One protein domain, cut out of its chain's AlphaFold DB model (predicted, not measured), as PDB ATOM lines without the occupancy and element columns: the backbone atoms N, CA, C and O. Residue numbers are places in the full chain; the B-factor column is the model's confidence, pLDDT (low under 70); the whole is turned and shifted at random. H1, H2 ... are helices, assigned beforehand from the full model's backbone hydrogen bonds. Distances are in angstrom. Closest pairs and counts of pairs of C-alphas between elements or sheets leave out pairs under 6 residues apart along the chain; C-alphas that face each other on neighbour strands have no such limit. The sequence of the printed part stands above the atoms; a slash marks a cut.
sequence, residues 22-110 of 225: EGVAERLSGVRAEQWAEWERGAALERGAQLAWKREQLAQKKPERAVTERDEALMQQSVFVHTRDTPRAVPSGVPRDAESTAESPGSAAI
ATOM      1  N   GLU A  22     115.267 136.320 217.188       61.97
ATOM      2  CA  GLU A  22     115.075 137.326 216.137       61.97
ATOM      3  C   GLU A  22     115.457 138.742 216.596       61.97
ATOM      4  O   GLU A  22     116.143 139.457 215.866       61.97
ATOM      5  N   GLY A  23     115.145 139.114 217.844       62.66
ATOM      6  CA  GLY A  23     115.513 140.430 218.387       62.66
ATOM      7  C   GLY A  23     117.026 140.629 218.572       62.66
ATOM      8  O   GLY A  23     117.509 141.761 218.596       62.66
ATOM      9  N   VAL A  24     117.804 139.545 218.681       63.44
ATOM     10  CA  VAL A  24     119.277 139.616 218.703       63.44
ATOM     11  C   VAL A  24     119.817 139.839 217.292       63.44
ATOM     12  O   VAL A  24     120.711 140.665 217.108       63.44
ATOM     13  N   ALA A  25     119.260 139.146 216.294       64.44
ATOM     14  CA  ALA A  25     119.648 139.307 214.893       64.44
ATOM     15  C   ALA A  25     119.381 140.735 214.390       64.44
ATOM     16  O   ALA A  25     120.237 141.327 213.733       64.44
ATOM     17  N   GLU A  26     118.246 141.326 214.771       66.50
ATOM     18  CA  GLU A  26     117.905 142.712 214.447       66.50
ATOM     19  C   GLU A  26     118.895 143.712 215.064       66.50
ATOM     20  O   GLU A  26     119.416 144.578 214.365       66.50
ATOM     21  N   ARG A  27     119.260 143.558 216.344       63.12
ATOM     22  CA  ARG A  27     120.242 144.449 216.999       63.12
ATOM     23  C   ARG A  27     121.650 144.319 216.417       63.12
ATOM     24  O   ARG A  27     122.388 145.301 216.386       63.12
ATOM     25  N   LEU A  28     122.029 143.130 215.945       65.19
ATOM     26  CA  LEU A  28     123.313 142.904 215.275       65.19
ATOM     27  C   LEU A  28     123.317 143.386 213.815       65.19
ATOM     28  O   LEU A  28     124.394 143.638 213.276       65.19
ATOM     29  N   SER A  29     122.147 143.576 213.193       66.69
ATOM     30  CA  SER A  29     122.034 144.057 211.807       66.69
ATOM     31  C   SER A  29     122.600 145.469 211.599       66.69
ATOM     32  O   SER A  29     122.987 145.823 210.487       66.69
ATOM     33  N   GLY A  30     122.720 146.259 212.673       67.88
ATOM     34  CA  GLY A  30     123.331 147.590 212.649       67.88
ATOM     35  C   GLY A  30     124.863 147.596 212.550       67.88
ATOM     36  O   GLY A  30     125.445 148.663 212.352       67.88
ATOM     37  N   VAL A  31     125.533 146.441 212.679       72.69
ATOM     38  CA  VAL A  31     126.995 146.347 212.548       72.69
ATOM     39  C   VAL A  31     127.382 146.342 211.072       72.69
ATOM     40  O   VAL A  31     127.192 145.362 210.356       72.69
ATOM     41  N   ARG A  32     127.973 147.444 210.615       79.94
ATOM     42  CA  ARG A  32     128.442 147.598 209.232       79.94
ATOM     43  C   ARG A  32     129.832 146.989 209.041       79.94
ATOM     44  O   ARG A  32     130.647 146.960 209.963       79.94
ATOM     45  N   ALA A  33     130.144 146.601 207.803       82.00
ATOM     46  CA  ALA A  33     131.465 146.085 207.425       82.00
ATOM     47  C   ALA A  33     132.613 147.050 207.788       82.00
ATOM     48  O   ALA A  33     133.688 146.622 208.197       82.00
ATOM     49  N   GLU A  34     132.374 148.360 207.702       83.25
ATOM     50  CA  GLU A  34     133.342 149.402 208.071       83.25
ATOM     51  C   GLU A  34     133.707 149.367 209.561       83.25
ATOM     52  O   GLU A  34     134.883 149.481 209.913       83.25
ATOM     53  N   GLN A  35     132.708 149.158 210.426       77.50
ATOM     54  CA  GLN A  35     132.893 149.042 211.876       77.50
ATOM     55  C   GLN A  35     133.641 147.753 212.217       77.50
ATOM     56  O   GLN A  35     134.543 147.762 213.053       77.50
ATOM     57  N   TRP A  36     133.330 146.658 211.519       78.38
ATOM     58  CA  TRP A  36     134.075 145.409 211.652       78.38
ATOM     59  C   TRP A  36     135.554 145.586 211.281       78.38
ATOM     60  O   TRP A  36     136.443 145.217 212.049       78.38
ATOM     61  N   ALA A  37     135.830 146.240 210.151       85.69
ATOM     62  CA  ALA A  37     137.192 146.526 209.715       85.69
ATOM     63  C   ALA A  37     137.941 147.432 210.710       85.69
ATOM     64  O   ALA A  37     139.138 147.261 210.935       85.69
ATOM     65  N   GLU A  38     137.260 148.394 211.338       84.94
ATOM     66  CA  GLU A  38     137.837 149.223 212.401       84.94
ATOM     67  C   GLU A  38     138.213 148.403 213.641       84.94
ATOM     68  O   GLU A  38     139.311 148.546 214.182       84.94
ATOM     69  N   TRP A  39     137.338 147.492 214.061       82.94
ATOM     70  CA  TRP A  39     137.576 146.591 215.185       82.94
ATOM     71  C   TRP A  39     138.749 145.639 214.950       82.94
ATOM     72  O   TRP A  39     139.527 145.386 215.879       82.94
ATOM     73  N   GLU A  40     138.889 145.125 213.729       84.06
ATOM     74  CA  GLU A  40     140.027 144.302 213.320       84.06
ATOM     75  C   GLU A  40     141.327 145.106 213.315       84.06
ATOM     76  O   GLU A  40     142.330 144.634 213.856       84.06
ATOM     77  N   ARG A  41     141.307 146.343 212.793       87.25
ATOM     78  CA  ARG A  41     142.462 147.255 212.843       87.25
ATOM     79  C   ARG A  41     142.896 147.537 214.279       87.25
ATOM     80  O   ARG A  41     144.079 147.412 214.583       87.25
ATOM     81  N   GLY A  42     141.957 147.845 215.174       86.00
ATOM     82  CA  GLY A  42     142.252 148.065 216.593       86.00
ATOM     83  C   GLY A  42     142.885 146.839 217.259       86.00
ATOM     84  O   GLY A  42     143.928 146.944 217.900       86.00
ATOM     85  N   ALA A  43     142.317 145.650 217.031       82.69
ATOM     86  CA  ALA A  43     142.875 144.399 217.552       82.69
ATOM     87  C   ALA A  43     144.251 144.059 216.944       82.69
ATOM     88  O   ALA A  43     145.093 143.445 217.600       82.69
ATOM     89  N   ALA A  44     144.506 144.421 215.684       87.38
ATOM     90  CA  ALA A  44     145.814 144.257 215.055       87.38
ATOM     91  C   ALA A  44     146.862 145.203 215.661       87.38
ATOM     92  O   ALA A  44     147.973 144.760 215.947       87.38
ATOM     93  N   LEU A  45     146.499 146.465 215.918       89.62
ATOM     94  CA  LEU A  45     147.373 147.449 216.564       89.62
ATOM     95  C   LEU A  45     147.768 147.018 217.983       89.62
ATOM     96  O   LEU A  45     148.955 147.001 218.304       89.62
ATOM     97  N   GLU A  46     146.804 146.595 218.805       87.19
ATOM     98  CA  GLU A  46     147.071 146.100 220.166       87.19
ATOM     99  C   GLU A  46     147.994 144.872 220.161       87.19
ATOM    100  O   GLU A  46     148.959 144.807 220.927       87.19
ATOM    101  N   ARG A  47     147.747 143.905 219.265       88.44
ATOM    102  CA  ARG A  47     148.624 142.733 219.102       88.44
ATOM    103  C   ARG A  47     150.025 143.131 218.637       88.44
ATOM    104  O   ARG A  47     151.006 142.598 219.153       88.44
ATOM    105  N   GLY A  48     150.128 144.078 217.704       90.75
ATOM    106  CA  GLY A  48     151.401 144.613 217.223       90.75
ATOM    107  C   GLY A  48     152.222 145.259 218.340       90.75
ATOM    108  O   GLY A  48     153.410 144.969 218.470       90.75
ATOM    109  N   ALA A  49     151.579 146.052 219.202       91.56
ATOM    110  CA  ALA A  49     152.222 146.666 220.362       91.56
ATOM    111  C   ALA A  49     152.743 145.616 221.362       91.56
ATOM    112  O   ALA A  49     153.884 145.705 221.815       91.56
ATOM    113  N   GLN A  50     151.951 144.577 221.658       91.62
ATOM    114  CA  GLN A  50     152.387 143.476 222.529       91.62
ATOM    115  C   GLN A  50     153.594 142.720 221.959       91.62
ATOM    116  O   GLN A  50     154.512 142.372 222.702       91.62
ATOM    117  N   LEU A  51     153.615 142.469 220.647       92.25
ATOM    118  CA  LEU A  51     154.745 141.817 219.983       92.25
ATOM    119  C   LEU A  51     156.009 142.676 220.020       92.25
ATOM    120  O   LEU A  51     157.080 142.159 220.331       92.25
ATOM    121  N   ALA A  52     155.888 143.978 219.751       93.00
ATOM    122  CA  ALA A  52     157.009 144.912 219.825       93.00
ATOM    123  C   ALA A  52     157.628 144.934 221.233       93.00
ATOM    124  O   ALA A  52     158.837 144.754 221.374       93.00
ATOM    125  N   TRP A  53     156.790 145.029 222.270       93.06
ATOM    126  CA  TRP A  53     157.234 144.970 223.664       93.06
ATOM    127  C   TRP A  53     157.958 143.654 223.995       93.06
ATOM    128  O   TRP A  53     159.000 143.656 224.651       93.06
ATOM    129  N   LYS A  54     157.464 142.509 223.505       91.31
ATOM    130  CA  LYS A  54     158.129 141.210 223.719       91.31
ATOM    131  C   LYS A  54     159.471 141.089 223.006       91.31
ATOM    132  O   LYS A  54     160.403 140.535 223.590       91.31
ATOM    133  N   ARG A  55     159.581 141.606 221.780       91.75
ATOM    134  CA  ARG A  55     160.851 141.654 221.037       91.75
ATOM    135  C   ARG A  55     161.892 142.463 221.803       91.75
ATOM    136  O   ARG A  55     163.019 142.005 221.959       91.75
ATOM    137  N   GLU A  56     161.493 143.613 222.341       92.06
ATOM    138  CA  GLU A  56     162.361 144.453 223.165       92.06
ATOM    139  C   GLU A  56     162.813 143.728 224.444       92.06
ATOM    140  O   GLU A  56     164.005 143.675 224.740       92.06
ATOM    141  N   GLN A  57     161.891 143.076 225.158       91.69
ATOM    142  CA  GLN A  57     162.214 142.261 226.338       91.69
ATOM    143  C   GLN A  57     163.201 141.126 226.026       91.69
ATOM    144  O   GLN A  57     164.088 140.828 226.831       91.69
ATOM    145  N   LEU A  58     163.064 140.476 224.867       90.69
ATOM    146  CA  LEU A  58     163.986 139.429 224.435       90.69
ATOM    147  C   LEU A  58     165.376 140.000 224.124       90.69
ATOM    148  O   LEU A  58     166.366 139.427 224.578       90.69
ATOM    149  N   ALA A  59     165.443 141.133 223.418       90.25
ATOM    150  CA  ALA A  59     166.694 141.821 223.103       90.25
ATOM    151  C   ALA A  59     167.437 142.272 224.372       90.25
ATOM    152  O   ALA A  59     168.646 142.083 224.473       90.25
ATOM    153  N   GLN A  60     166.716 142.775 225.380       91.69
ATOM    154  CA  GLN A  60     167.296 143.141 226.677       91.69
ATOM    155  C   GLN A  60     167.837 141.924 227.442       91.69
ATOM    156  O   GLN A  60     168.917 141.985 228.027       91.69
ATOM    157  N   LYS A  61     167.110 140.797 227.439       91.81
ATOM    158  CA  LYS A  61     167.535 139.575 228.146       91.81
ATOM    159  C   LYS A  61     168.664 138.823 227.439       91.81
ATOM    160  O   LYS A  61     169.376 138.067 228.098       91.81
ATOM    161  N   LYS A  62     168.785 138.949 226.113       90.56
ATOM    162  CA  LYS A  62     169.747 138.204 225.284       90.56
ATOM    163  C   LYS A  62     170.323 139.079 224.155       90.56
ATOM    164  O   LYS A  62     170.029 138.816 222.990       90.56
ATOM    165  N   PRO A  63     171.172 140.071 224.470       85.88
ATOM    166  CA  PRO A  63     171.638 141.064 223.494       85.88
ATOM    167  C   PRO A  63     172.512 140.480 222.373       85.88
ATOM    168  O   PRO A  63     172.473 140.965 221.248       85.88
ATOM    169  N   GLU A  64     173.271 139.416 222.648       88.31
ATOM    170  CA  GLU A  64     174.187 138.799 221.672       88.31
ATOM    171  C   GLU A  64     173.523 137.731 220.786       88.31
ATOM    172  O   GLU A  64     174.151 137.187 219.877       88.31
ATOM    173  N   ARG A  65     172.250 137.398 221.037       88.56
ATOM    174  CA  ARG A  65     171.533 136.357 220.297       88.56
ATOM    175  C   ARG A  65     170.544 136.988 219.323       88.56
ATOM    176  O   ARG A  65     169.586 137.632 219.738       88.56
ATOM    177  N   ALA A  66     170.707 136.695 218.034       88.00
ATOM    178  CA  ALA A  66     169.724 137.058 217.020       88.00
ATOM    179  C   ALA A  66     168.358 136.394 217.286       88.00
ATOM    180  O   ALA A  66     168.280 135.224 217.678       88.00
ATOM    181  N   VAL A  67     167.280 137.147 217.048       87.94
ATOM    182  CA  VAL A  67     165.905 136.638 217.117       87.94
ATOM    183  C   VAL A  67     165.685 135.681 215.949       87.94
ATOM    184  O   VAL A  67     165.871 136.049 214.793       87.94
ATOM    185  N   THR A  68     165.310 134.441 216.252       92.94
ATOM    186  CA  THR A  68     165.030 133.422 215.230       92.94
ATOM    187  C   THR A  68     163.550 133.411 214.845       92.94
ATOM    188  O   THR A  68     162.701 133.879 215.603       92.94
ATOM    189  N   GLU A  69     163.202 132.788 213.716       93.00
ATOM    190  CA  GLU A  69     161.795 132.556 213.334       93.00
ATOM    191  C   GLU A  69     161.014 131.784 214.408       93.00
ATOM    192  O   GLU A  69     159.832 132.035 214.644       93.00
ATOM    193  N   ARG A  70     161.686 130.866 215.116       91.44
ATOM    194  CA  ARG A  70     161.087 130.141 216.240       91.44
ATOM    195  C   ARG A  70     160.751 131.079 217.398       91.44
ATOM    196  O   ARG A  70     159.702 130.916 218.017       91.44
ATOM    197  N   ASP A  71     161.625 132.036 217.700       90.62
ATOM    198  CA  ASP A  71     161.382 133.022 218.755       90.62
ATOM    199  C   ASP A  71     160.192 133.924 218.383       90.62
ATOM    200  O   ASP A  71     159.323 134.167 219.220       90.62
ATOM    201  N   GLU A  72     160.089 134.338 217.115       91.50
ATOM    202  CA  GLU A  72     158.925 135.056 216.573       91.50
ATOM    203  C   GLU A  72     157.621 134.267 216.736       91.50
ATOM    204  O   GLU A  72     156.645 134.787 217.283       91.50
ATOM    205  N   ALA A  73     157.607 132.992 216.342       92.31
ATOM    206  CA  ALA A  73     156.427 132.139 216.471       92.31
ATOM    207  C   ALA A  73     155.983 131.974 217.939       92.31
ATOM    208  O   ALA A  73     154.793 132.057 218.248       92.31
ATOM    209  N   LEU A  74     156.930 131.800 218.868       91.31
ATOM    210  CA  LEU A  74     156.635 131.706 220.302       91.31
ATOM    211  C   LEU A  74     156.100 133.029 220.875       91.31
ATOM    212  O   LEU A  74     155.199 133.033 221.723       91.31
ATOM    213  N   MET A  75     156.617 134.170 220.413       92.94
ATOM    214  CA  MET A  75     156.091 135.480 220.804       92.94
ATOM    215  C   MET A  75     154.653 135.667 220.315       92.94
ATOM    216  O   MET A  75     153.814 136.080 221.115       92.94
ATOM    217  N   GLN A  76     154.350 135.285 219.069       90.19
ATOM    218  CA  GLN A  76     152.995 135.311 218.501       90.19
ATOM    219  C   GLN A  76     152.007 134.448 219.285       90.19
ATOM    220  O   GLN A  76     150.920 134.917 219.616       90.19
ATOM    221  N   GLN A  77     152.396 133.226 219.652       88.25
ATOM    222  CA  GLN A  77     151.544 132.318 220.429       88.25
ATOM    223  C   GLN A  77     151.278 132.800 221.857       88.25
ATOM    224  O   GLN A  77     150.289 132.410 222.467       88.25
ATOM    225  N   SER A  78     152.158 133.636 222.405       85.88
ATOM    226  CA  SER A  78     152.038 134.105 223.783       85.88
ATOM    227  C   SER A  78     151.336 135.462 223.905       85.88
ATOM    228  O   SER A  78     151.215 135.971 225.022       85.88
ATOM    229  N   VAL A  79     150.956 136.114 222.796       88.62
ATOM    230  CA  VAL A  79     150.213 137.390 222.822       88.62
ATOM    231  C   VAL A  79     148.877 137.186 223.527       88.62
ATOM    232  O   VAL A  79     148.160 136.225 223.255       88.62
ATOM    233  N   PHE A  80     148.533 138.101 224.428       79.75
ATOM    234  CA  PHE A  80     147.268 138.035 225.136       79.75
ATOM    235  C   PHE A  80     146.159 138.629 224.267       79.75
ATOM    236  O   PHE A  80     146.283 139.745 223.754       79.75
ATOM    237  N   VAL A  81     145.059 137.895 224.109       74.94
ATOM    238  CA  VAL A  81     143.850 138.432 223.483       74.94
ATOM    239  C   VAL A  81     143.090 139.200 224.551       74.94
ATOM    240  O   VAL A  81     142.532 138.601 225.469       74.94
ATOM    241  N   HIS A  82     143.075 140.527 224.450       68.44
ATOM    242  CA  HIS A  82     142.222 141.324 225.316       68.44
ATOM    243  C   HIS A  82     140.791 141.273 224.784       68.44
ATOM    244  O   HIS A  82     140.437 141.929 223.804       68.44
ATOM    245  N   THR A  83     139.953 140.483 225.441       62.22
ATOM    246  CA  THR A  83     138.507 140.575 225.257       62.22
ATOM    247  C   THR A  83     138.022 141.771 226.068       62.22
ATOM    248  O   THR A  83     138.407 141.915 227.227       62.22
ATOM    249  N   ARG A  84     137.244 142.668 225.458       58.78
ATOM    250  CA  ARG A  84     136.590 143.753 226.200       58.78
ATOM    251  C   ARG A  84     135.454 143.174 227.036       58.78
ATOM    252  O   ARG A  84     134.751 142.286 226.564       58.78
ATOM    253  N   ASP A  85     135.234 143.751 228.210       55.12
ATOM    254  CA  ASP A  85     134.110 143.381 229.078       55.12
ATOM    255  C   ASP A  85     132.751 143.814 228.497       55.12
ATOM    256  O   ASP A  85     131.705 143.319 228.907       55.12
ATOM    257  N   THR A  86     132.757 144.721 227.512       56.31
ATOM    258  CA  THR A  86     131.563 145.223 226.825       56.31
ATOM    259  C   THR A  86     131.543 144.825 225.341       56.31
ATOM    260  O   THR A  86     132.578 144.894 224.661       56.31
ATOM    261  N   PRO A  87     130.378 144.420 224.793       58.47
ATOM    262  CA  PRO A  87     130.259 144.085 223.378       58.47
ATOM    263  C   PRO A  87     130.548 145.304 222.495       58.47
ATOM    264  O   PRO A  87     129.940 146.353 222.667       58.47
ATOM    265  N   ARG A  88     131.420 145.161 221.488       64.38
ATOM    266  CA  ARG A  88     131.716 146.248 220.529       64.38
ATOM    267  C   ARG A  88     130.500 146.649 219.678       64.38
ATOM    268  O   ARG A  88     130.399 147.795 219.257       64.38
ATOM    269  N   ALA A  89     129.609 145.690 219.430       59.44
ATOM    270  CA  ALA A  89     128.428 145.820 218.578       59.44
ATOM    271  C   ALA A  89     127.205 146.416 219.280       59.44
ATOM    272  O   ALA A  89     126.260 146.822 218.611       59.44
ATOM    273  N   VAL A  90     127.203 146.444 220.612       54.72
ATOM    274  CA  VAL A  90     126.103 147.009 221.387       54.72
ATOM    275  C   VAL A  90     126.589 148.378 221.851       54.72
ATOM    276  O   VAL A  90     127.552 148.423 222.618       54.72
ATOM    277  N   PRO A  91     126.003 149.493 221.374       49.75
ATOM    278  CA  PRO A  91     126.376 150.814 221.853       49.75
ATOM    279  C   PRO A  91     126.342 150.814 223.382       49.75
ATOM    280  O   PRO A  91     125.385 150.319 223.982       49.75
ATOM    281  N   SER A  92     127.388 151.343 224.018       42.44
ATOM    282  CA  SER A  92     127.402 151.626 225.453       42.44
ATOM    283  C   SER A  92     126.346 152.694 225.724       42.44
ATOM    284  O   SER A  92     126.603 153.892 225.631       42.44
ATOM    285  N   GLY A  93     125.123 152.232 225.916       42.09
ATOM    286  CA  GLY A  93     123.929 153.041 225.810       42.09
ATOM    287  C   GLY A  93     122.731 152.117 225.705       42.09
ATOM    288  O   GLY A  93     121.969 152.194 224.751       42.09
ATOM    289  N   VAL A  94     122.553 151.239 226.696       41.88
ATOM    290  CA  VAL A  94     121.185 151.051 227.179       41.88
ATOM    291  C   VAL A  94     120.818 152.436 227.708       41.88
ATOM    292  O   VAL A  94     121.505 152.897 228.624       41.88
ATOM    293  N   PRO A  95     119.882 153.176 227.089       38.47
ATOM    294  CA  PRO A  95     119.541 154.498 227.582       38.47
ATOM    295  C   PRO A  95     119.110 154.336 229.041       38.47
ATOM    296  O   PRO A  95     118.142 153.633 229.319       38.47
ATOM    297  N   ARG A  96     119.867 154.939 229.967       43.53
ATOM    298  CA  ARG A  96     119.534 154.962 231.401       43.53
ATOM    299  C   ARG A  96     118.163 155.600 231.654       43.53
ATOM    300  O   ARG A  96     117.538 155.283 232.655       43.53
ATOM    301  N   ASP A  97     117.701 156.403 230.696       33.34
ATOM    302  CA  ASP A  97     116.516 157.248 230.795       33.34
ATOM    303  C   ASP A  97     115.517 157.011 229.651       33.34
ATOM    304  O   ASP A  97     114.721 157.892 229.334       33.34
ATOM    305  N   ALA A  98     115.519 155.832 229.013       36.44
ATOM    306  CA  ALA A  98     114.343 155.440 228.240       36.44
ATOM    307  C   ALA A  98     113.225 155.102 229.235       36.44
ATOM    308  O   ALA A  98     112.965 153.936 229.539       36.44
ATOM    309  N   GLU A  99     112.551 156.142 229.734       36.16
ATOM    310  CA  GLU A  99     111.114 156.059 229.953       36.16
ATOM    311  C   GLU A  99     110.543 155.241 228.802       36.16
ATOM    312  O   GLU A  99     110.717 155.597 227.641       36.16
ATOM    313  N   SER A 100     109.966 154.098 229.158       38.38
ATOM    314  CA  SER A 100     109.058 153.266 228.380       38.38
ATOM    315  C   SER A 100     108.501 153.928 227.104       38.38
ATOM    316  O   SER A 100     107.321 154.265 227.035       38.38
ATOM    317  N   THR A 101     109.292 154.024 226.039       33.44
ATOM    318  CA  THR A 101     108.769 154.119 224.676       33.44
ATOM    319  C   THR A 101     108.734 152.699 224.160       33.44
ATOM    320  O   THR A 101     109.647 152.188 223.511       33.44
ATOM    321  N   ALA A 102     107.672 152.031 224.593       42.56
ATOM    322  CA  ALA A 102     107.229 150.750 224.107       42.56
ATOM    323  C   ALA A 102     106.882 150.863 222.617       42.56
ATOM    324  O   ALA A 102     105.737 151.116 222.279       42.56
ATOM    325  N   GLU A 103     107.854 150.667 221.723       38.09
ATOM    326  CA  GLU A 103     107.585 150.558 220.278       38.09
ATOM    327  C   GLU A 103     108.369 149.417 219.607       38.09
ATOM    328  O   GLU A 103     108.713 149.455 218.431       38.09
ATOM    329  N   SER A 104     108.620 148.331 220.340       39.38
ATOM    330  CA  SER A 104     108.870 147.018 219.727       39.38
ATOM    331  C   SER A 104     107.968 145.977 220.402       39.38
ATOM    332  O   SER A 104     108.210 145.650 221.567       39.38
ATOM    333  N   PRO A 105     106.922 145.456 219.724       36.53
ATOM    334  CA  PRO A 105     105.829 144.685 220.342       36.53
ATOM    335  C   PRO A 105     106.172 143.305 220.943       36.53
ATOM    336  O   PRO A 105     105.263 142.510 221.158       36.53
ATOM    337  N   GLY A 106     107.439 142.971 221.213       43.78
ATOM    338  CA  GLY A 106     107.835 141.597 221.557       43.78
ATOM    339  C   GLY A 106     108.870 141.413 222.668       43.78
ATOM    340  O   GLY A 106     109.179 140.271 222.988       43.78
ATOM    341  N   SER A 107     109.413 142.480 223.265       52.66
ATOM    342  CA  SER A 107     110.546 142.376 224.200       52.66
ATOM    343  C   SER A 107     110.318 143.181 225.481       52.66
ATOM    344  O   SER A 107     110.985 144.188 225.720       52.66
ATOM    345  N   ALA A 108     109.389 142.737 226.330       61.03
ATOM    346  CA  ALA A 108     109.271 143.283 227.679       61.03
ATOM    347  C   ALA A 108     110.557 142.978 228.472       61.03
ATOM    348  O   ALA A 108     111.000 141.826 228.544       61.03
ATOM    349  N   ALA A 109     111.180 144.013 229.037       68.25
ATOM    350  CA  ALA A 109     112.290 143.835 229.963       68.25
ATOM    351  C   ALA A 109     111.781 143.107 231.218       68.25
ATOM    352  O   ALA A 109     110.741 143.460 231.775       68.25
ATOM    353  N   ILE A 110     112.491 142.064 231.640       79.06
ATOM    354  CA  ILE A 110     112.141 141.297 232.832       79.06
ATOM    355  C   ILE A 110     112.601 142.082 234.059       79.06
ATOM    356  O   ILE A 110     113.790 142.353 234.218       79.06
TER     357      ILE A 110
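Overview. This is residues 22 to 110 of the 225 residues of the protein "tRNA-intron lyase" of Kluyveromyces marxianus (strain DMKU3-1042 / BCC 29191 / NBRC 104275) (UniProt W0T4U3). One long helix, H2, makes much of a rod; short H3 folds back to pack on residues 51 to 55 of H2, small H1 lies off its other end, and residues 78 to 110, with no named element, run back past H2 toward the H1 end. The printed part has 89 residues with three named helices, H1, H2, H3 in chain order, and no named strand: all helix. It is extended, radius of gyration of the C-alphas 21.4 A, spanning 68 by 24 by 20 A.

Arrangement. H2, residues 33 to 61, touches H3, residues 69 to 77, with residues 51 to 55 alone; the closest C-alphas, of Leu 51 and Met 75, are 6.5 A apart. They run opposite ways at a steep tilt of 54 degrees. H1, residues 22 to 28, is apart from both. In H1, H2 and H3 every O i to N i+4 pair is within hydrogen-bond range.

Along the chain. H2 runs 42.1 A from C-alpha 33 at (131.465, 146.085, 207.425) to C-alpha 61 at (167.535, 139.575, 228.146). H3 measures 12.5 A, H1 10.0 A.

Size, cuts and confidence. The C-alphas of Glu 64 and Pro 105, the farthest apart, are 68.6 A apart. The printed part has no cut. The H1 to H2 link is tight, H2 to H3 short. Residues 60 to 65 and 91 to 103 stand free. pLDDT is under 70 in residues 22 to 30 and 82 to 109.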